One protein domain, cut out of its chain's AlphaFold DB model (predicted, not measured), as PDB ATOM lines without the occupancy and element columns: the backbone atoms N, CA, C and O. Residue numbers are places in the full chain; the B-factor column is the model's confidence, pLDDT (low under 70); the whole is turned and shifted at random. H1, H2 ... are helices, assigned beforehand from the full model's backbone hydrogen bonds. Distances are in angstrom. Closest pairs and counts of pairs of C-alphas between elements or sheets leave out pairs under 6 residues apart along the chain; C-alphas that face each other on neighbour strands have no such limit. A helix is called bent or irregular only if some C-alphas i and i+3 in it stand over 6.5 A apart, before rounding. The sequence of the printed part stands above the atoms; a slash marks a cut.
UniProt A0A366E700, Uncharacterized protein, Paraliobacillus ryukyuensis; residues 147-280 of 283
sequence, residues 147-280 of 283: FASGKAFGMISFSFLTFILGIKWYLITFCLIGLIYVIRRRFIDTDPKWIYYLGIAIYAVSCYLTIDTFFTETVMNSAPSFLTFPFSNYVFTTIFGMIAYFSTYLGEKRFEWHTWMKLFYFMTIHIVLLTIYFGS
ATOM      1  N   PHE A 147      10.540 -16.608 -19.212       82.44
ATOM      2  CA  PHE A 147      10.782 -17.610 -20.240       82.44
ATOM      3  C   PHE A 147       9.684 -18.680 -20.270       82.44
ATOM      4  O   PHE A 147       9.107 -18.942 -21.326       82.44
ATOM      5  N   ALA A 148       9.342 -19.257 -19.115       84.19
ATOM      6  CA  ALA A 148       8.282 -20.255 -18.998       84.19
ATOM      7  C   ALA A 148       6.919 -19.691 -19.425       84.19
ATOM      8  O   ALA A 148       6.183 -20.340 -20.167       84.19
ATOM      9  N   SER A 149       6.612 -18.452 -19.030       86.56
ATOM     10  CA  SER A 149       5.391 -17.757 -19.447       86.56
ATOM     11  C   SER A 149       5.382 -17.504 -20.952       86.56
ATOM     12  O   SER A 149       4.376 -17.759 -21.605       86.56
ATOM     13  N   GLY A 150       6.504 -17.063 -21.528       86.12
ATOM     14  CA  GLY A 150       6.652 -16.901 -22.975       86.12
ATOM     15  C   GLY A 150       6.428 -18.214 -23.728       86.12
ATOM     16  O   GLY A 150       5.678 -18.238 -24.706       86.12
ATOM     17  N   LYS A 151       6.990 -19.324 -23.227       82.88
ATOM     18  CA  LYS A 151       6.763 -20.679 -23.758       82.88
ATOM     19  C   LYS A 151       5.274 -21.047 -23.698       82.88
ATOM     20  O   LYS A 151       4.711 -21.493 -24.696       82.88
ATOM     21  N   ALA A 152       4.615 -20.802 -22.566       84.50
ATOM     22  CA  ALA A 152       3.193 -21.087 -22.380       84.50
ATOM     23  C   ALA A 152       2.293 -20.233 -23.293       84.50
ATOM     24  O   ALA A 152       1.432 -20.772 -23.987       84.50
ATOM     25  N   PHE A 153       2.512 -18.917 -23.363       86.25
ATOM     26  CA  PHE A 153       1.752 -18.027 -24.247       86.25
ATOM     27  C   PHE A 153       1.970 -18.355 -25.718       86.25
ATOM     28  O   PHE A 153       1.020 -18.288 -26.497       86.25
ATOM     29  N   GLY A 154       3.186 -18.758 -26.095       83.25
ATOM     30  CA  GLY A 154       3.447 -19.326 -27.408       83.25
ATOM     31  C   GLY A 154       2.547 -20.535 -27.658       83.25
ATOM     32  O   GLY A 154       1.783 -20.542 -28.619       83.25
ATOM     33  N   MET A 155       2.585 -21.544 -26.777       82.06
ATOM     34  CA  MET A 155       1.786 -22.776 -26.899       82.06
ATOM     35  C   MET A 155       0.281 -22.478 -27.028       82.06
ATOM     36  O   MET A 155      -0.389 -23.043 -27.895       82.06
ATOM     37  N   ILE A 156      -0.244 -21.536 -26.239       82.88
ATOM     38  CA  ILE A 156      -1.648 -21.098 -26.309       82.88
ATOM     39  C   ILE A 156      -1.939 -20.373 -27.630       82.88
ATOM     40  O   ILE A 156      -2.956 -20.638 -28.268       82.88
ATOM     41  N   SER A 157      -1.044 -19.489 -28.077       83.06
ATOM     42  CA  SER A 157      -1.205 -18.748 -29.337       83.06
ATOM     43  C   SER A 157      -1.316 -19.691 -30.535       83.06
ATOM     44  O   SER A 157      -2.166 -19.493 -31.399       83.06
ATOM     45  N   PHE A 158      -0.519 -20.759 -30.567       74.81
ATOM     46  CA  PHE A 158      -0.621 -21.782 -31.611       74.81
ATOM     47  C   PHE A 158      -1.853 -22.672 -31.471       74.81
ATOM     48  O   PHE A 158      -2.422 -23.075 -32.484       74.81
ATOM     49  N   SER A 159      -2.335 -22.888 -30.249       80.31
ATOM     50  CA  SER A 159      -3.595 -23.596 -30.017       80.31
ATOM     51  C   SER A 159      -4.776 -22.884 -30.710       80.31
ATOM     52  O   SER A 159      -5.683 -23.536 -31.223       80.31
ATOM     53  N   PHE A 160      -4.750 -21.554 -30.873       80.81
ATOM     54  CA  PHE A 160      -5.757 -20.863 -31.699       80.81
ATOM     55  C   PHE A 160      -5.743 -21.294 -33.175       80.81
ATOM     56  O   PHE A 160      -6.801 -21.342 -33.798       80.81
ATOM     57  N   LEU A 161      -4.591 -21.655 -33.751       78.00
ATOM     58  CA  LEU A 161      -4.546 -22.198 -35.114       78.00
ATOM     59  C   LEU A 161      -5.184 -23.591 -35.175       78.00
ATOM     60  O   LEU A 161      -5.870 -23.915 -36.142       78.00
ATOM     61  N   THR A 162      -5.050 -24.388 -34.116       77.31
ATOM     62  CA  THR A 162      -5.756 -25.668 -33.969       77.31
ATOM     63  C   THR A 162      -7.272 -25.494 -33.980       77.31
ATOM     64  O   THR A 162      -7.985 -26.312 -34.559       77.31
ATOM     65  N   PHE A 163      -7.782 -24.410 -33.388       82.38
ATOM     66  CA  PHE A 163      -9.211 -24.098 -33.418       82.38
ATOM     67  C   PHE A 163      -9.736 -23.955 -34.859       82.38
ATOM     68  O   PHE A 163     -10.839 -24.413 -35.160       82.38
ATOM     69  N   ILE A 164      -8.926 -23.412 -35.779       84.12
ATOM     70  CA  ILE A 164      -9.270 -23.291 -37.208       84.12
ATOM     71  C   ILE A 164      -9.484 -24.671 -37.843       84.12
ATOM     72  O   ILE A 164     -10.418 -24.848 -38.625       84.12
ATOM     73  N   LEU A 165      -8.691 -25.679 -37.464       82.50
ATOM     74  CA  LEU A 165      -8.898 -27.056 -37.930       82.50
ATOM     75  C   LEU A 165     -10.245 -27.625 -37.461       82.50
ATOM     76  O   LEU A 165     -10.835 -28.443 -38.166       82.50
ATOM     77  N   GLY A 166     -10.758 -27.161 -36.318       83.69
ATOM     78  CA  GLY A 166     -12.087 -27.500 -35.802       83.69
ATOM     79  C   GLY A 166     -13.246 -26.820 -36.546       83.69
ATOM     80  O   GLY A 166     -14.364 -27.339 -36.534       83.69
ATOM     81  N   ILE A 167     -13.009 -25.710 -37.262       86.56
ATOM     82  CA  ILE A 167     -14.049 -24.988 -38.026       86.56
ATOM     83  C   ILE A 167     -14.674 -25.877 -39.109       86.56
ATOM     84  O   ILE A 167     -15.869 -25.773 -39.388       86.56
ATOM     85  N   LYS A 168     -13.918 -26.818 -39.682       89.12
ATOM     86  CA  LYS A 168     -14.462 -27.764 -40.669       89.12
ATOM     87  C   LYS A 168     -15.636 -28.582 -40.104       89.12
ATOM     88  O   LYS A 168     -16.596 -28.855 -40.821       89.12
ATOM     89  N   TRP A 169     -15.597 -28.926 -38.812       91.44
ATOM     90  CA  TRP A 169     -16.663 -29.681 -38.151       91.44
ATOM     91  C   TRP A 169     -17.927 -28.835 -37.967       91.44
ATOM     92  O   TRP A 169     -19.035 -29.357 -38.112       91.44
ATOM     93  N   TYR A 170     -17.774 -27.524 -37.736       91.06
ATOM     94  CA  TYR A 170     -18.883 -26.562 -37.798       91.06
ATOM     95  C   TYR A 170     -19.541 -26.539 -39.159       91.06
ATOM     96  O   TYR A 170     -20.761 -26.663 -39.251       91.06
ATOM     97  N   LEU A 171     -18.733 -26.411 -40.207       91.38
ATOM     98  CA  LEU A 171     -19.239 -26.253 -41.560       91.38
ATOM     99  C   LEU A 171     -20.069 -27.468 -41.986       91.38
ATOM    100  O   LEU A 171     -21.190 -27.293 -42.453       91.38
ATOM    101  N   ILE A 172     -19.571 -28.690 -41.759       91.62
ATOM    102  CA  ILE A 172     -20.302 -29.918 -42.109       91.62
ATOM    103  C   ILE A 172     -21.620 -30.014 -41.329       91.62
ATOM    104  O   ILE A 172     -22.679 -30.230 -41.922       91.62
ATOM    105  N   THR A 173     -21.577 -29.802 -40.011       92.44
ATOM    106  CA  THR A 173     -22.753 -29.964 -39.144       92.44
ATOM    107  C   THR A 173     -23.832 -28.931 -39.461       92.44
ATOM    108  O   THR A 173     -24.993 -29.284 -39.673       92.44
ATOM    109  N   PHE A 174     -23.461 -27.653 -39.555       91.88
ATOM    110  CA  PHE A 174     -24.415 -26.589 -39.848       91.88
ATOM    111  C   PHE A 174     -24.922 -26.613 -41.285       91.88
ATOM    112  O   PHE A 174     -26.085 -26.285 -41.499       91.88
ATOM    113  N   CYS A 175     -24.113 -27.045 -42.255       92.94
ATOM    114  CA  CYS A 175     -24.581 -27.219 -43.629       92.94
ATOM    115  C   CYS A 175     -25.686 -28.285 -43.701       92.94
ATOM    116  O   CYS A 175     -26.751 -28.036 -44.265       92.94
ATOM    117  N   LEU A 176     -25.487 -29.442 -43.057       90.94
ATOM    118  CA  LEU A 176     -26.472 -30.528 -43.059       90.94
ATOM    119  C   LEU A 176     -27.747 -30.170 -42.289       90.94
ATOM    120  O   LEU A 176     -28.851 -30.411 -42.775       90.94
ATOM    121  N   ILE A 177     -27.617 -29.552 -41.114       90.50
ATOM    122  CA  ILE A 177     -28.779 -29.099 -40.341       90.50
ATOM    123  C   ILE A 177     -29.507 -27.966 -41.080       90.50
ATOM    124  O   ILE A 177     -30.732 -27.994 -41.197       90.50
ATOM    125  N   GLY A 178     -28.772 -27.012 -41.654       88.25
ATOM    126  CA  GLY A 178     -29.325 -25.939 -42.478       88.25
ATOM    127  C   GLY A 178     -30.110 -26.472 -43.676       88.25
ATOM    128  O   GLY A 178     -31.225 -26.017 -43.926       88.25
ATOM    129  N   LEU A 179     -29.595 -27.500 -44.357       91.44
ATOM    130  CA  LEU A 179     -30.297 -28.176 -45.449       91.44
ATOM    131  C   LEU A 179     -31.637 -28.774 -44.986       91.44
ATOM    132  O   LEU A 179     -32.647 -28.610 -45.672       91.44
ATOM    133  N   ILE A 180     -31.684 -29.409 -43.809       88.44
ATOM    134  CA  ILE A 180     -32.932 -29.946 -43.236       88.44
ATOM    135  C   ILE A 180     -33.956 -28.828 -43.017       88.44
ATOM    136  O   ILE A 180     -35.126 -29.000 -43.366       88.44
ATOM    137  N   TYR A 181     -33.532 -27.679 -42.492       86.88
ATOM    138  CA  TYR A 181     -34.420 -26.533 -42.294       86.88
ATOM    139  C   TYR A 181     -34.892 -25.906 -43.608       86.88
ATOM    140  O   TYR A 181     -36.042 -25.477 -43.697       86.88
ATOM    141  N   VAL A 182     -34.061 -25.897 -44.655       88.75
ATOM    142  CA  VAL A 182     -34.477 -25.440 -45.991       88.75
ATOM    143  C   VAL A 182     -35.531 -26.378 -46.588       88.75
ATOM    144  O   VAL A 182     -36.547 -25.898 -47.092       88.75
ATOM    145  N   ILE A 183     -35.328 -27.699 -46.493       90.38
ATOM    146  CA  ILE A 183     -36.258 -28.713 -47.023       90.38
ATOM    147  C   ILE A 183     -37.561 -28.747 -46.209       90.38
ATOM    148  O   ILE A 183     -38.644 -28.915 -46.767       90.38
ATOM    149  N   ARG A 184     -37.483 -28.582 -44.884       86.00
ATOM    150  CA  ARG A 184     -38.629 -28.630 -43.966       86.00
ATOM    151  C   ARG A 184     -38.670 -27.394 -43.074       86.00
ATOM    152  O   ARG A 184     -38.455 -27.473 -41.866       86.00
ATOM    153  N   ARG A 185     -39.053 -26.258 -43.670       79.12
ATOM    154  CA  ARG A 185     -39.131 -24.943 -42.998       79.12
ATOM    155  C   ARG A 185     -39.937 -24.941 -41.700       79.12
ATOM    156  O   ARG A 185     -39.562 -24.245 -40.769       79.12
ATOM    157  N   ARG A 186     -40.981 -25.775 -41.598       78.56
ATOM    158  CA  ARG A 186     -41.807 -25.920 -40.383       78.56
ATOM    159  C   ARG A 186     -40.985 -26.251 -39.131       78.56
ATOM    160  O   ARG A 186     -41.407 -25.927 -38.029       78.56
ATOM    161  N   PHE A 187     -39.829 -26.892 -39.288       81.12
ATOM    162  CA  PHE A 187     -38.980 -27.237 -38.154       81.12
ATOM    163  C   PHE A 187     -38.303 -26.038 -37.499       81.12
ATOM    164  O   PHE A 187     -37.962 -26.153 -36.327       81.12
ATOM    165  N   ILE A 188     -38.159 -24.914 -38.211       77.19
ATOM    166  CA  ILE A 188     -37.605 -23.675 -37.652       77.19
ATOM    167  C   ILE A 188     -38.483 -23.195 -36.490       77.19
ATOM    168  O   ILE A 188     -37.967 -22.922 -35.413       77.19
ATOM    169  N   ASP A 189     -39.803 -23.187 -36.683       76.75
ATOM    170  CA  ASP A 189     -40.747 -22.638 -35.702       76.75
ATOM    171  C   ASP A 189     -41.050 -23.619 -34.562       76.75
ATOM    172  O   ASP A 189     -41.293 -23.219 -33.428       76.75
ATOM    173  N   THR A 190     -41.062 -24.926 -34.853       81.62
ATOM    174  CA  THR A 190     -41.410 -25.954 -33.854       81.62
ATOM    175  C   THR A 190     -40.247 -26.376 -32.951       81.62
ATOM    176  O   THR A 190     -40.484 -27.076 -31.973       81.62
ATOM    177  N   ASP A 191     -39.010 -26.033 -33.324       83.12
ATOM    178  CA  ASP A 191     -37.750 -26.399 -32.656       83.12
ATOM    179  C   ASP A 191     -37.696 -27.823 -32.057       83.12
ATOM    180  O   ASP A 191     -37.553 -28.013 -30.843       83.12
ATOM    181  N   PRO A 192     -37.865 -28.878 -32.870       85.81
ATOM    182  CA  PRO A 192     -38.020 -30.209 -32.320       85.81
ATOM    183  C   PRO A 192     -36.687 -30.740 -31.771       85.81
ATOM    184  O   PRO A 192     -35.679 -30.813 -32.474       85.81
ATOM    185  N   LYS A 193     -36.709 -31.221 -30.520       86.69
ATOM    186  CA  LYS A 193     -35.517 -31.683 -29.775       86.69
ATOM    187  C   LYS A 193     -34.681 -32.750 -30.497       86.69
ATOM    188  O   LYS A 193     -33.490 -32.861 -30.237       86.69
ATOM    189  N   TRP A 194     -35.264 -33.541 -31.401       87.94
ATOM    190  CA  TRP A 194     -34.512 -34.552 -32.156       87.94
ATOM    191  C   TRP A 194     -33.490 -33.937 -33.127       87.94
ATOM    192  O   TRP A 194     -32.488 -34.586 -33.411       87.94
ATOM    193  N   ILE A 195     -33.687 -32.693 -33.591       90.50
ATOM    194  CA  ILE A 195     -32.721 -32.000 -34.463       90.50
ATOM    195  C   ILE A 195     -31.417 -31.731 -33.713       90.50
ATOM    196  O   ILE A 195     -30.343 -31.872 -34.293       90.50
ATOM    197  N   TYR A 196     -31.494 -31.418 -32.418       90.94
ATOM    198  CA  TYR A 196     -30.315 -31.274 -31.566       90.94
ATOM    199  C   TYR A 196     -29.499 -32.572 -31.515       90.94
ATOM    200  O   TYR A 196     -28.310 -32.569 -31.831       90.94
ATOM    201  N   TYR A 197     -30.145 -33.695 -31.188       93.00
ATOM    202  CA  TYR A 197     -29.471 -34.994 -31.107       93.00
ATOM    203  C   TYR A 197     -28.951 -35.471 -32.467       93.00
ATOM    204  O   TYR A 197     -27.856 -36.028 -32.540       93.00
ATOM    205  N   LEU A 198     -29.687 -35.208 -33.552       93.62
ATOM    206  CA  LEU A 198     -29.206 -35.481 -34.903       93.62
ATOM    207  C   LEU A 198     -27.963 -34.646 -35.226       93.62
ATOM    208  O   LEU A 198     -27.003 -35.167 -35.785       93.62
ATOM    209  N   GLY A 199     -27.957 -33.368 -34.855       93.62
ATOM    210  CA  GLY A 199     -26.808 -32.497 -35.050       93.62
ATOM    211  C   GLY A 199     -25.577 -32.961 -34.267       93.62
ATOM    212  O   GLY A 199     -24.485 -32.977 -34.829       93.62
ATOM    213  N   ILE A 200     -25.747 -33.432 -33.025       95.12
ATOM    214  CA  ILE A 200     -24.664 -34.084 -32.267       95.12
ATOM    215  C   ILE A 200     -24.158 -35.327 -32.999       95.12
ATOM    216  O   ILE A 200     -22.949 -35.505 -33.118       95.12
ATOM    217  N   ALA A 201     -25.054 -36.179 -33.504       95.25
ATOM    218  CA  ALA A 201     -24.661 -37.394 -34.213       95.25
ATOM    219  C   ALA A 201     -23.865 -37.075 -35.491       95.25
ATOM    220  O   ALA A 201     -22.799 -37.645 -35.713       95.25
ATOM    221  N   ILE A 202     -24.338 -36.119 -36.296       95.19
ATOM    222  CA  ILE A 202     -23.644 -35.635 -37.500       95.19
ATOM    223  C   ILE A 202     -22.265 -35.073 -37.141       95.19
ATOM    224  O   ILE A 202     -21.272 -35.384 -37.803       95.19
ATOM    225  N   TYR A 203     -22.193 -34.263 -36.086       95.44
ATOM    226  CA  TYR A 203     -20.941 -33.701 -35.605       95.44
ATOM    227  C   TYR A 203     -19.958 -34.785 -35.158       95.44
ATOM    228  O   TYR A 203     -18.801 -34.768 -35.575       95.44
ATOM    229  N   ALA A 204     -20.414 -35.751 -34.358       94.94
ATOM    230  CA  ALA A 204     -19.591 -36.852 -33.877       94.94
ATOM    231  C   ALA A 204     -19.038 -37.674 -35.047       94.94
ATOM    232  O   ALA A 204     -17.831 -37.886 -35.129       94.94
ATOM    233  N   VAL A 205     -19.890 -38.049 -36.009       94.75
ATOM    234  CA  VAL A 205     -19.464 -38.738 -37.239       94.75
ATOM    235  C   VAL A 205     -18.418 -37.915 -37.993       94.75
ATOM    236  O   VAL A 205     -17.393 -38.454 -38.403       94.75
ATOM    237  N   SER A 206     -18.623 -36.601 -38.120       92.75
ATOM    238  CA  SER A 206     -17.664 -35.708 -38.785       92.75
ATOM    239  C   SER A 206     -16.312 -35.660 -38.063       92.75
ATOM    240  O   SER A 206     -15.268 -35.640 -38.721       92.75
ATOM    241  N   CYS A 207     -16.317 -35.669 -36.727       93.12
ATOM    242  CA  CYS A 207     -15.103 -35.723 -35.915       93.12
ATOM    243  C   CYS A 207     -14.351 -37.035 -36.143       93.12
ATOM    244  O   CYS A 207     -13.169 -36.997 -36.468       93.12
ATOM    245  N   TYR A 208     -15.034 -38.181 -36.056       93.50
ATOM    246  CA  TYR A 208     -14.398 -39.490 -36.220       93.50
ATOM    247  C   TYR A 208     -13.873 -39.729 -37.638       93.50
ATOM    248  O   TYR A 208     -12.771 -40.244 -37.791       93.50
ATOM    249  N   LEU A 209     -14.597 -39.301 -38.677       91.62
ATOM    250  CA  LEU A 209     -14.134 -39.429 -40.067       91.62
ATOM    251  C   LEU A 209     -12.901 -38.574 -40.377       91.62
ATOM    252  O   LEU A 209     -12.201 -38.835 -41.349       91.62
ATOM    253  N   THR A 210     -12.653 -37.523 -39.594       89.50
ATOM    254  CA  THR A 210     -11.560 -36.575 -39.845       89.50
ATOM    255  C   THR A 210     -10.642 -36.409 -38.635       89.50
ATOM    256  O   THR A 210     -10.010 -35.356 -38.469       89.50
ATOM    257  N   ILE A 211     -10.576 -37.457 -37.808       89.00
ATOM    258  CA  ILE A 211      -9.829 -37.492 -36.552       89.00
ATOM    259  C   ILE A 211      -8.323 -37.371 -36.801       89.00
ATOM    260  O   ILE A 211      -7.662 -36.565 -36.152       89.00
ATOM    261  N   ASP A 212      -7.811 -38.043 -37.832       86.75
ATOM    262  CA  ASP A 212      -6.383 -38.055 -38.185       86.75
ATOM    263  C   ASP A 212      -5.878 -36.692 -38.675       86.75
ATOM    264  O   ASP A 212      -4.690 -36.389 -38.623       86.75
ATOM    265  N   THR A 213      -6.781 -35.821 -39.133       84.50
ATOM    266  CA  THR A 213      -6.412 -34.447 -39.498       84.50
ATOM    267  C   THR A 213      -6.134 -33.580 -38.266       84.50
ATOM    268  O   THR A 213      -5.441 -32.575 -38.379       84.50
ATOM    269  N   PHE A 214      -6.741 -33.903 -37.120       84.81
ATOM    270  CA  PHE A 214      -6.528 -33.181 -35.863       84.81
ATOM    271  C   PHE A 214      -5.407 -33.834 -35.047       84.81
ATOM    272  O   PHE A 214      -4.516 -33.150 -34.554       84.81
ATOM    273  N   PHE A 215      -5.433 -35.162 -34.948       86.75
ATOM    274  CA  PHE A 215      -4.449 -35.975 -34.241       86.75
ATOM    275  C   PHE A 215      -3.394 -36.500 -35.222       86.75
ATOM    276  O   PHE A 215      -3.346 -37.692 -35.516       86.75
ATOM    277  N   THR A 216      -2.573 -35.602 -35.770       85.75
ATOM    278  CA  THR A 216      -1.496 -35.991 -36.694       85.75
ATOM    279  C   THR A 216      -0.376 -36.739 -35.964       85.75
ATOM    280  O   THR A 216      -0.229 -36.629 -34.746       85.75
ATOM    281  N   GLU A 217       0.467 -37.465 -36.707       84.12
ATOM    282  CA  GLU A 217       1.645 -38.139 -36.136       84.12
ATOM    283  C   GLU A 217       2.554 -37.165 -35.375       84.12
ATOM    284  O   GLU A 217       3.036 -37.489 -34.295       84.12
ATOM    285  N   THR A 218       2.728 -35.942 -35.883       80.44
ATOM    286  CA  THR A 218       3.489 -34.885 -35.203       80.44
ATOM    287  C   THR A 218       2.922 -34.571 -33.818       80.44
ATOM    288  O   THR A 218       3.682 -34.498 -32.856       80.44
ATOM    289  N   VAL A 219       1.593 -34.466 -33.690       83.31
ATOM    290  CA  VAL A 219       0.920 -34.233 -32.398       83.31
ATOM    291  C   VAL A 219       1.136 -35.400 -31.455       83.31
ATOM    292  O   VAL A 219       1.478 -35.205 -30.292       83.31
ATOM    293  N   MET A 220       0.941 -36.619 -31.952       85.38
ATOM    294  CA  MET A 220       1.044 -37.831 -31.141       85.38
ATOM    295  C   MET A 220       2.483 -38.147 -30.721       85.38
ATOM    296  O   MET A 220       2.681 -38.767 -29.684       85.38
ATOM    297  N   ASN A 221       3.483 -37.692 -31.474       83.19
ATOM    298  CA  ASN A 221       4.891 -37.860 -31.114       83.19
ATOM    299  C   ASN A 221       5.398 -36.762 -30.168       83.19
ATOM    300  O   ASN A 221       6.328 -37.003 -29.403       83.19
ATOM    301  N   SER A 222       4.801 -35.568 -30.218       80.06
ATOM    302  CA  SER A 222       5.219 -34.420 -29.398       80.06
ATOM    303  C   SER A 222       4.481 -34.343 -28.061       80.06
ATOM    304  O   SER A 222       4.963 -33.718 -27.115       80.06
ATOM    305  N   ALA A 223       3.302 -34.957 -27.968       83.31
ATOM    306  CA  ALA A 223       2.524 -35.000 -26.743       83.31
ATOM    307  C   ALA A 223       3.076 -36.045 -25.746       83.31
ATOM    308  O   ALA A 223       3.595 -37.093 -26.140       83.31
ATOM    309  N   PRO A 224       2.959 -35.784 -24.433       82.50
ATOM    310  CA  PRO A 224       3.453 -36.681 -23.396       82.50
ATOM    311  C   PRO A 224       2.726 -38.032 -23.406       82.50
ATOM    312  O   PRO A 224       1.554 -38.121 -23.769       82.50
ATOM    313  N   SER A 225       3.398 -39.072 -22.909       83.62
ATOM    314  CA  SER A 225       2.937 -40.471 -22.961       83.62
ATOM    315  C   SER A 225       1.550 -40.721 -22.355       83.62
ATOM    316  O   SER A 225       0.835 -41.620 -22.794       83.62
ATOM    317  N   PHE A 226       1.124 -39.914 -21.379       85.75
ATOM    318  CA  PHE A 226      -0.218 -40.018 -20.793       85.75
ATOM    319  C   PHE A 226      -1.342 -39.561 -21.743       85.75
ATOM    320  O   PHE A 226      -2.498 -39.926 -21.533       85.75
ATOM    321  N   LEU A 227      -1.023 -38.784 -22.785       85.19
ATOM    322  CA  LEU A 227      -1.957 -38.369 -23.837       85.19
ATOM    323  C   LEU A 227      -1.884 -39.255 -25.090       85.19
ATOM    324  O   LEU A 227      -2.788 -39.174 -25.914       85.19
ATOM    325  N   THR A 228      -0.844 -40.082 -25.245       88.25
ATOM    326  CA  THR A 228      -0.466 -40.709 -26.530       88.25
ATOM    327  C   THR A 228      -0.437 -42.239 -26.481       88.25
ATOM    328  O   THR A 228       0.358 -42.901 -27.143       88.25
ATOM    329  N   PHE A 229      -1.345 -42.841 -25.712       89.88
ATOM    330  CA  PHE A 229      -1.545 -44.292 -25.699       89.88
ATOM    331  C   PHE A 229      -2.358 -44.772 -26.926       89.88
ATOM    332  O   PHE A 229      -3.006 -43.958 -27.597       89.88
ATOM    333  N   PRO A 230      -2.363 -46.082 -27.249       88.88
ATOM    334  CA  PRO A 230      -3.126 -46.609 -28.382       88.88
ATOM    335  C   PRO A 230      -4.608 -46.219 -28.317       88.88
ATOM    336  O   PRO A 230      -5.254 -46.403 -27.288       88.88
ATOM    337  N   PHE A 231      -5.150 -45.696 -29.421       87.50
ATOM    338  CA  PHE A 231      -6.531 -45.192 -29.528       87.50
ATOM    339  C   PHE A 231      -6.873 -43.984 -28.634       87.50
ATOM    340  O   PHE A 231      -8.048 -43.641 -28.478       87.50
ATOM    341  N   SER A 232      -5.869 -43.305 -28.073       91.44
ATOM    342  CA  SER A 232      -6.048 -42.088 -27.266       91.44
ATOM    343  C   SER A 232      -6.858 -41.007 -27.987       91.44
ATOM    344  O   SER A 232      -7.766 -40.435 -27.389       91.44
ATOM    345  N   ASN A 233      -6.611 -40.779 -29.277       91.06
ATOM    346  CA  ASN A 233      -7.380 -39.860 -30.120       91.06
ATOM    347  C   ASN A 233      -8.903 -40.091 -30.022       91.06
ATOM    348  O   ASN A 233      -9.661 -39.147 -29.782       91.06
ATOM    349  N   TYR A 234      -9.363 -41.341 -30.128       92.88
ATOM    350  CA  TYR A 234     -10.780 -41.698 -29.991       92.88
ATOM    351  C   TYR A 234     -11.282 -41.512 -28.558       92.88
ATOM    352  O   TYR A 234     -12.388 -41.004 -28.353       92.88
ATOM    353  N   VAL A 235     -10.475 -41.891 -27.563       93.88
ATOM    354  CA  VAL A 235     -10.828 -41.764 -26.141       93.88
ATOM    355  C   VAL A 235     -11.026 -40.299 -25.756       93.88
ATOM    356  O   VAL A 235     -12.086 -39.953 -25.237       93.88
ATOM    357  N   PHE A 236     -10.070 -39.422 -26.066       93.62
ATOM    358  CA  PHE A 236     -10.157 -37.998 -25.731       93.62
ATOM    359  C   PHE A 236     -11.272 -37.286 -26.494       93.62
ATOM    360  O   PHE A 236     -12.024 -36.529 -25.883       93.62
ATOM    361  N   THR A 237     -11.454 -37.589 -27.784       93.75
ATOM    362  CA  THR A 237     -12.591 -37.070 -28.567       93.75
ATOM    363  C   THR A 237     -13.924 -37.451 -27.915       93.75
ATOM    364  O   THR A 237     -14.833 -36.634 -27.790       93.75
ATOM    365  N   THR A 238     -14.048 -38.684 -27.424       95.31
ATOM    366  CA  THR A 238     -15.291 -39.152 -26.798       95.31
ATOM    367  C   THR A 238     -15.504 -38.531 -25.417       95.31
ATOM    368  O   THR A 238     -16.584 -38.013 -25.139       95.31
ATOM    369  N   ILE A 239     -14.483 -38.544 -24.554       96.25
ATOM    370  CA  ILE A 239     -14.562 -37.998 -23.191       96.25
ATOM    371  C   ILE A 239     -14.864 -36.500 -23.234       96.25
ATOM    372  O   ILE A 239     -15.765 -36.034 -22.537       96.25
ATOM    373  N   PHE A 240     -14.164 -35.734 -24.073       96.38
ATOM    374  CA  PHE A 240     -14.433 -34.304 -24.204       96.38
ATOM    375  C   PHE A 240     -15.802 -34.041 -24.824       96.38
ATOM    376  O   PHE A 240     -16.470 -33.094 -24.412       96.38
ATOM    377  N   GLY A 241     -16.268 -34.896 -25.739       96.25
ATOM    378  CA  GLY A 241     -17.644 -34.862 -26.227       96.25
ATOM    379  C   GLY A 241     -18.662 -35.051 -25.097       96.25
ATOM    380  O   GLY A 241     -19.614 -34.281 -24.987       96.25
ATOM    381  N   MET A 242     -18.440 -36.009 -24.192       96.69
ATOM    382  CA  MET A 242     -19.307 -36.216 -23.024       96.69
ATOM    383  C   MET A 242     -19.300 -35.008 -22.079       96.69
ATOM    384  O   MET A 242     -20.364 -34.573 -21.633       96.69
ATOM    385  N   ILE A 243     -18.127 -34.425 -21.810       97.12
ATOM    386  CA  ILE A 243     -18.001 -33.216 -20.978       97.12
ATOM    387  C   ILE A 243     -18.731 -32.037 -21.631       97.12
ATOM    388  O   ILE A 243     -19.487 -31.333 -20.962       97.12
ATOM    389  N   ALA A 244     -18.561 -31.837 -22.939       96.62
ATOM    390  CA  ALA A 244     -19.237 -30.780 -23.684       96.62
ATOM    391  C   ALA A 244     -20.761 -30.960 -23.681       96.62
ATOM    392  O   ALA A 244     -21.504 -29.989 -23.507       96.62
ATOM    393  N   TYR A 245     -21.240 -32.198 -23.818       96.25
ATOM    394  CA  TYR A 245     -22.660 -32.521 -23.727       96.25
ATOM    395  C   TYR A 245     -23.212 -32.198 -22.338       96.25
ATOM    396  O   TYR A 245     -24.212 -31.491 -22.222       96.25
ATOM    397  N   PHE A 246     -22.530 -32.641 -21.278       95.94
ATOM    398  CA  PHE A 246     -22.949 -32.374 -19.904       95.94
ATOM    399  C   PHE A 246     -22.939 -30.873 -19.582       95.94
ATOM    400  O   PHE A 246     -23.884 -30.362 -18.983       95.94
ATOM    401  N   SER A 247     -21.923 -30.146 -20.052       94.50
ATOM    402  CA  SER A 247     -21.854 -28.685 -19.946       94.50
ATOM    403  C   SER A 247     -23.047 -28.009 -20.633       94.50
ATOM    404  O   SER A 247     -23.705 -27.147 -20.050       94.50
ATOM    405  N   THR A 248     -23.398 -28.461 -21.841       94.44
ATOM    406  CA  THR A 248     -24.556 -27.946 -22.592       94.44
ATOM    407  C   THR A 248     -25.872 -28.247 -21.878       94.44
ATOM    408  O   THR A 248     -26.724 -27.368 -21.773       94.44
ATOM    409  N   TYR A 249     -26.023 -29.459 -21.341       91.75
ATOM    410  CA  TYR A 249     -27.201 -29.881 -20.586       91.75
ATOM    411  C   TYR A 249     -27.416 -29.028 -19.324       91.75
ATOM    412  O   TYR A 249     -28.532 -28.587 -19.043       91.75
ATOM    413  N   LEU A 250     -26.342 -28.744 -18.580       91.56
ATOM    414  CA  LEU A 250     -26.399 -27.849 -17.423       91.56
ATOM    415  C   LEU A 250     -26.725 -26.403 -17.824       91.56
ATOM    416  O   LEU A 250     -27.487 -25.734 -17.123       91.56
ATOM    417  N   GLY A 251     -26.174 -25.930 -18.946       88.75
ATOM    418  CA  GLY A 251     -26.454 -24.606 -19.502       88.75
ATOM    419  C   GLY A 251     -27.920 -24.430 -19.900       88.75
ATOM    420  O   GLY A 251     -28.564 -23.481 -19.455       88.75
ATOM    421  N   GLU A 252     -28.478 -25.393 -20.641       87.88
ATOM    422  CA  GLU A 252     -29.892 -25.419 -21.041       87.88
ATOM    423  C   GLU A 252     -30.840 -25.377 -19.838       87.88
ATOM    424  O   GLU A 252     -31.883 -24.732 -19.882       87.88
ATOM    425  N   LYS A 253     -30.498 -26.049 -18.736       84.62
ATOM    426  CA  LYS A 253     -31.358 -26.041 -17.546       84.62
ATOM    427  C   LYS A 253     -31.506 -24.639 -16.942       84.62
ATOM    428  O   LYS A 253     -32.499 -24.362 -16.274       84.62
ATOM    429  N   ARG A 254     -30.507 -23.774 -17.135       81.62
ATOM    430  CA  ARG A 254     -30.484 -22.405 -16.603       81.62
ATOM    431  C   ARG A 254     -30.980 -21.369 -17.607       81.62
ATOM    432  O   ARG A 254     -31.473 -20.323 -17.196       81.62
ATOM    433  N   PHE A 255     -30.828 -21.644 -18.896       79.50
ATOM    434  CA  PHE A 255     -31.158 -20.728 -19.972       79.50
ATOM    435  C   PHE A 255     -31.974 -21.463 -21.032       79.50
ATOM    436  O   PHE A 255     -31.539 -22.494 -21.537       79.50
ATOM    437  N   GLU A 256     -33.129 -20.915 -21.412       82.38
ATOM    438  CA  GLU A 256     -33.999 -21.478 -22.454       82.38
ATOM    439  C   GLU A 256     -33.382 -21.290 -23.850       82.38
ATOM    440  O   GLU A 256     -33.809 -20.473 -24.662       82.38
ATOM    441  N   TRP A 257     -32.303 -22.022 -24.118       86.94
ATOM    442  CA  TRP A 257     -31.584 -21.959 -25.379       86.94
ATOM    443  C   TRP A 257     -32.376 -22.630 -26.498       86.94
ATOM    444  O   TRP A 257     -32.934 -23.716 -26.336       86.94
ATOM    445  N   HIS A 258     -32.336 -22.015 -27.673       87.12
ATOM    446  CA  HIS A 258     -32.811 -22.616 -28.915       87.12
ATOM    447  C   HIS A 258     -31.830 -23.720 -29.372       87.12
ATOM    448  O   HIS A 258     -30.629 -23.630 -29.092       87.12
ATOM    449  N   THR A 259     -32.290 -24.748 -30.099       87.06
ATOM    450  CA  THR A 259     -31.448 -25.872 -30.577       87.06
ATOM    451  C   THR A 259     -30.126 -25.443 -31.217       87.06
ATOM    452  O   THR A 259     -29.084 -26.031 -30.927       87.06
ATOM    453  N   TRP A 260     -30.129 -24.396 -32.047       86.69
ATOM    454  CA  TRP A 260     -28.909 -23.891 -32.685       86.69
ATOM    455  C   TRP A 260     -27.875 -23.375 -31.683       86.69
ATOM    456  O   TRP A 260     -26.686 -23.646 -31.838       86.69
ATOM    457  N   MET A 261     -28.323 -22.681 -30.632       90.12
ATOM    458  CA  MET A 261     -27.446 -22.180 -29.571       90.12
ATOM    459  C   MET A 261     -26.845 -23.336 -28.771       90.12
ATOM    460  O   MET A 261     -25.644 -23.332 -28.515       90.12
ATOM    461  N   LYS A 262     -27.648 -24.361 -28.444       92.62
ATOM    462  CA  LYS A 262     -27.159 -25.573 -27.761       92.62
ATOM    463  C   LYS A 262     -26.092 -26.282 -28.580       92.62
ATOM    464  O   LYS A 262     -25.064 -26.679 -28.043       92.62
ATOM    465  N   LEU A 263     -26.336 -26.439 -29.879       93.06
ATOM    466  CA  LEU A 263     -25.416 -27.126 -30.774       93.06
ATOM    467  C   LEU A 263     -24.111 -26.339 -30.949       93.06
ATOM    468  O   LEU A 263     -23.034 -26.914 -30.816       93.06
ATOM    469  N   PHE A 264     -24.198 -25.024 -31.157       93.69
ATOM    470  CA  PHE A 264     -23.022 -24.156 -31.215       93.69
ATOM    471  C   PHE A 264     -22.205 -24.216 -29.917       93.69
ATOM    472  O   PHE A 264     -20.986 -24.380 -29.964       93.69
ATOM    473  N   TYR A 265     -22.872 -24.139 -28.761       94.56
ATOM    474  CA  TYR A 265     -22.226 -24.213 -27.452       94.56
ATOM    475  C   TYR A 265     -21.521 -25.560 -27.242       94.56
ATOM    476  O   TYR A 265     -20.334 -25.584 -26.919       94.56
ATOM    477  N   PHE A 266     -22.209 -26.674 -27.510       95.94
ATOM    478  CA  PHE A 266     -21.646 -28.024 -27.448       95.94
ATOM    479  C   PHE A 266     -20.368 -28.150 -28.287       95.94
ATOM    480  O   PHE A 266     -19.319 -28.549 -27.781       95.94
ATOM    481  N   MET A 267     -20.439 -27.755 -29.560       95.12
ATOM    482  CA  MET A 267     -19.308 -27.835 -30.483       95.12
ATOM    483  C   MET A 267     -18.154 -26.926 -30.050       95.12
ATOM    484  O   MET A 267     -16.991 -27.309 -30.178       95.12
ATOM    485  N   THR A 268     -18.464 -25.749 -29.494       94.19
ATOM    486  CA  THR A 268     -17.457 -24.793 -29.008       94.19
ATOM    487  C   THR A 268     -16.695 -25.385 -27.844       94.19
ATOM    488  O   THR A 268     -15.471 -25.437 -27.892       94.19
ATOM    489  N   ILE A 269     -17.404 -25.869 -26.824       95.00
ATOM    490  CA  ILE A 269     -16.773 -26.466 -25.648       95.00
ATOM    491  C   ILE A 269     -15.944 -27.686 -26.049       95.00
ATOM    492  O   ILE A 269     -14.808 -27.812 -25.599       95.00
ATOM    493  N   HIS A 270     -16.462 -28.544 -26.930       95.50
ATOM    494  CA  HIS A 270     -15.724 -29.720 -27.379       95.50
ATOM    495  C   HIS A 270     -14.403 -29.354 -28.074       95.50
ATOM    496  O   HIS A 270     -13.351 -29.881 -27.714       95.50
ATOM    497  N   ILE A 271     -14.434 -28.410 -29.021       92.56
ATOM    498  CA  ILE A 271     -13.225 -27.969 -29.731       92.56
ATOM    499  C   ILE A 271     -12.272 -27.248 -28.784       92.56
ATOM    500  O   ILE A 271     -11.080 -27.514 -28.832       92.56
ATOM    501  N   VAL A 272     -12.767 -26.385 -27.893       91.88
ATOM    502  CA  VAL A 272     -11.924 -25.688 -26.908       91.88
ATOM    503  C   VAL A 272     -11.184 -26.684 -26.016       91.88
ATOM    504  O   VAL A 272      -9.986 -26.518 -25.806       91.88
ATOM    505  N   LEU A 273     -11.849 -27.739 -25.538       92.44
ATOM    506  CA  LEU A 273     -11.200 -28.789 -24.746       92.44
ATOM    507  C   LEU A 273     -10.104 -29.501 -25.548       92.44
ATOM    508  O   LEU A 273      -8.973 -29.611 -25.079       92.44
ATOM    509  N   LEU A 274     -10.409 -29.919 -26.778       90.94
ATOM    510  CA  LEU A 274      -9.421 -30.538 -27.664       90.94
ATOM    511  C   LEU A 274      -8.234 -29.603 -27.932       90.94
ATOM    512  O   LEU A 274      -7.083 -30.024 -27.873       90.94
ATOM    513  N   THR A 275      -8.499 -28.325 -28.181       89.50
ATOM    514  CA  THR A 275      -7.491 -27.302 -28.446       89.50
ATOM    515  C   THR A 275      -6.608 -27.023 -27.231       89.50
ATOM    516  O   THR A 275      -5.400 -26.908 -27.392       89.50
ATOM    517  N   ILE A 276      -7.164 -26.945 -26.021       87.69
ATOM    518  CA  ILE A 276      -6.377 -26.708 -24.802       87.69
ATOM    519  C   ILE A 276      -5.434 -27.882 -24.518       87.69
ATOM    520  O   ILE A 276      -4.299 -27.661 -24.105       87.69
ATOM    521  N   TYR A 277      -5.888 -29.118 -24.739       87.81
ATOM    522  CA  TYR A 277      -5.106 -30.313 -24.411       87.81
ATOM    523  C   TYR A 277      -4.134 -30.739 -25.511       87.81
ATOM    524  O   TYR A 277      -3.053 -31.220 -25.199       87.81
ATOM    525  N   PHE A 278      -4.508 -30.594 -26.782       87.62
ATOM    526  CA  PHE A 278      -3.713 -31.087 -27.912       87.62
ATOM    527  C   PHE A 278      -3.175 -29.977 -28.814       87.62
ATOM    528  O   PHE A 278      -2.226 -30.203 -29.562       87.62
ATOM    529  N   GLY A 279      -3.744 -28.771 -28.755       84.00
ATOM    530  CA  GLY A 279      -3.399 -27.691 -29.678       84.00
ATOM    531  C   GLY A 279      -1.961 -27.202 -29.553       84.00
ATOM    532  O   GLY A 279      -1.346 -26.855 -30.561       84.00
ATOM    533  N   SER A 280      -1.378 -27.275 -28.355       82.31
ATOM    534  CA  SER A 280       0.023 -26.921 -28.118       82.31
ATOM    535  C   SER A 280       1.028 -27.860 -28.790       82.31
ATOM    536  O   SER A 280       2.190 -27.485 -28.902       82.31
TER     537      SER A 280
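What this domain is: This is residues 147 to 280 of the 283 residues of an uncharacterized protein of Paraliobacillus ryukyuensis (UniProt A0A366E700). Four long helices make an elongated body: H6 lies in the middle with H1, H3 and H5 packed round it, and the short H2 and H4 lie near opposite ends. H3, H5 and H6 form an up-and-down bundle, each running against the one before it. The 134 printed residues have six named helices, H1 to H6 in order, and no named strand; the class is all helix. The whole is only just compact, close to loose, with a radius of gyration of the C-alphas of 16.5 A and spans of 55 by 30 by 22 A.

How they stand to each other: H1, residues 147 to 183, touches the hub H6, residues 259 to 280, with residues 155 to 170 alone, opposite ways at a shallow tilt of 31 degrees; the closest C-alphas, of Ser 159 and Gly 279, are 4.1 A apart. H2, residues 186 to 190, is close to H1 but not clearly touching, C-alphas 181 and 187 being the closest at 6.2 A. H3, residues 193 to 209, touches residues 169 to 177 of H1 alone, opposite ways at a steep tilt of 55 degrees, closest at C-alphas 173 and 203, 5.5 A. H4, residues 217 to 222, is close to H6 but not clearly touching, closest at C-alphas 219 and 278, 7.2 A. H5, residues 232 to 254, forms a helical hairpin with H6, closest at C-alphas 244 and 270, 5.2 A; H5 and H1 are apart. Every O i to N i+4 pair is within hydrogen-bond range in H2 and H4, against 27 of 33 in H1, 12 of 13 in H3, 18 of 19 in H5 and 17 of 18 in H6.

Where its parts are: H1 begins at C-alpha 147 (10.782, -17.610, -20.240) and measures 55.3 A, with a kink of 29 degrees near residue 168. H3 measures 25.0 A, H5 33.1 A and H6 31.6 A. H6 ends at C-alpha 280 (0.023, -26.921, -28.118) and is irregular, C-alphas 277 and 280 being 7.2 A apart.

The domain as a whole: The C-alphas farthest apart, of Phe 147 and Arg 186, are 56.9 A apart. The printed part has no cut and no long link. No printed residue is under 70 in pLDDT.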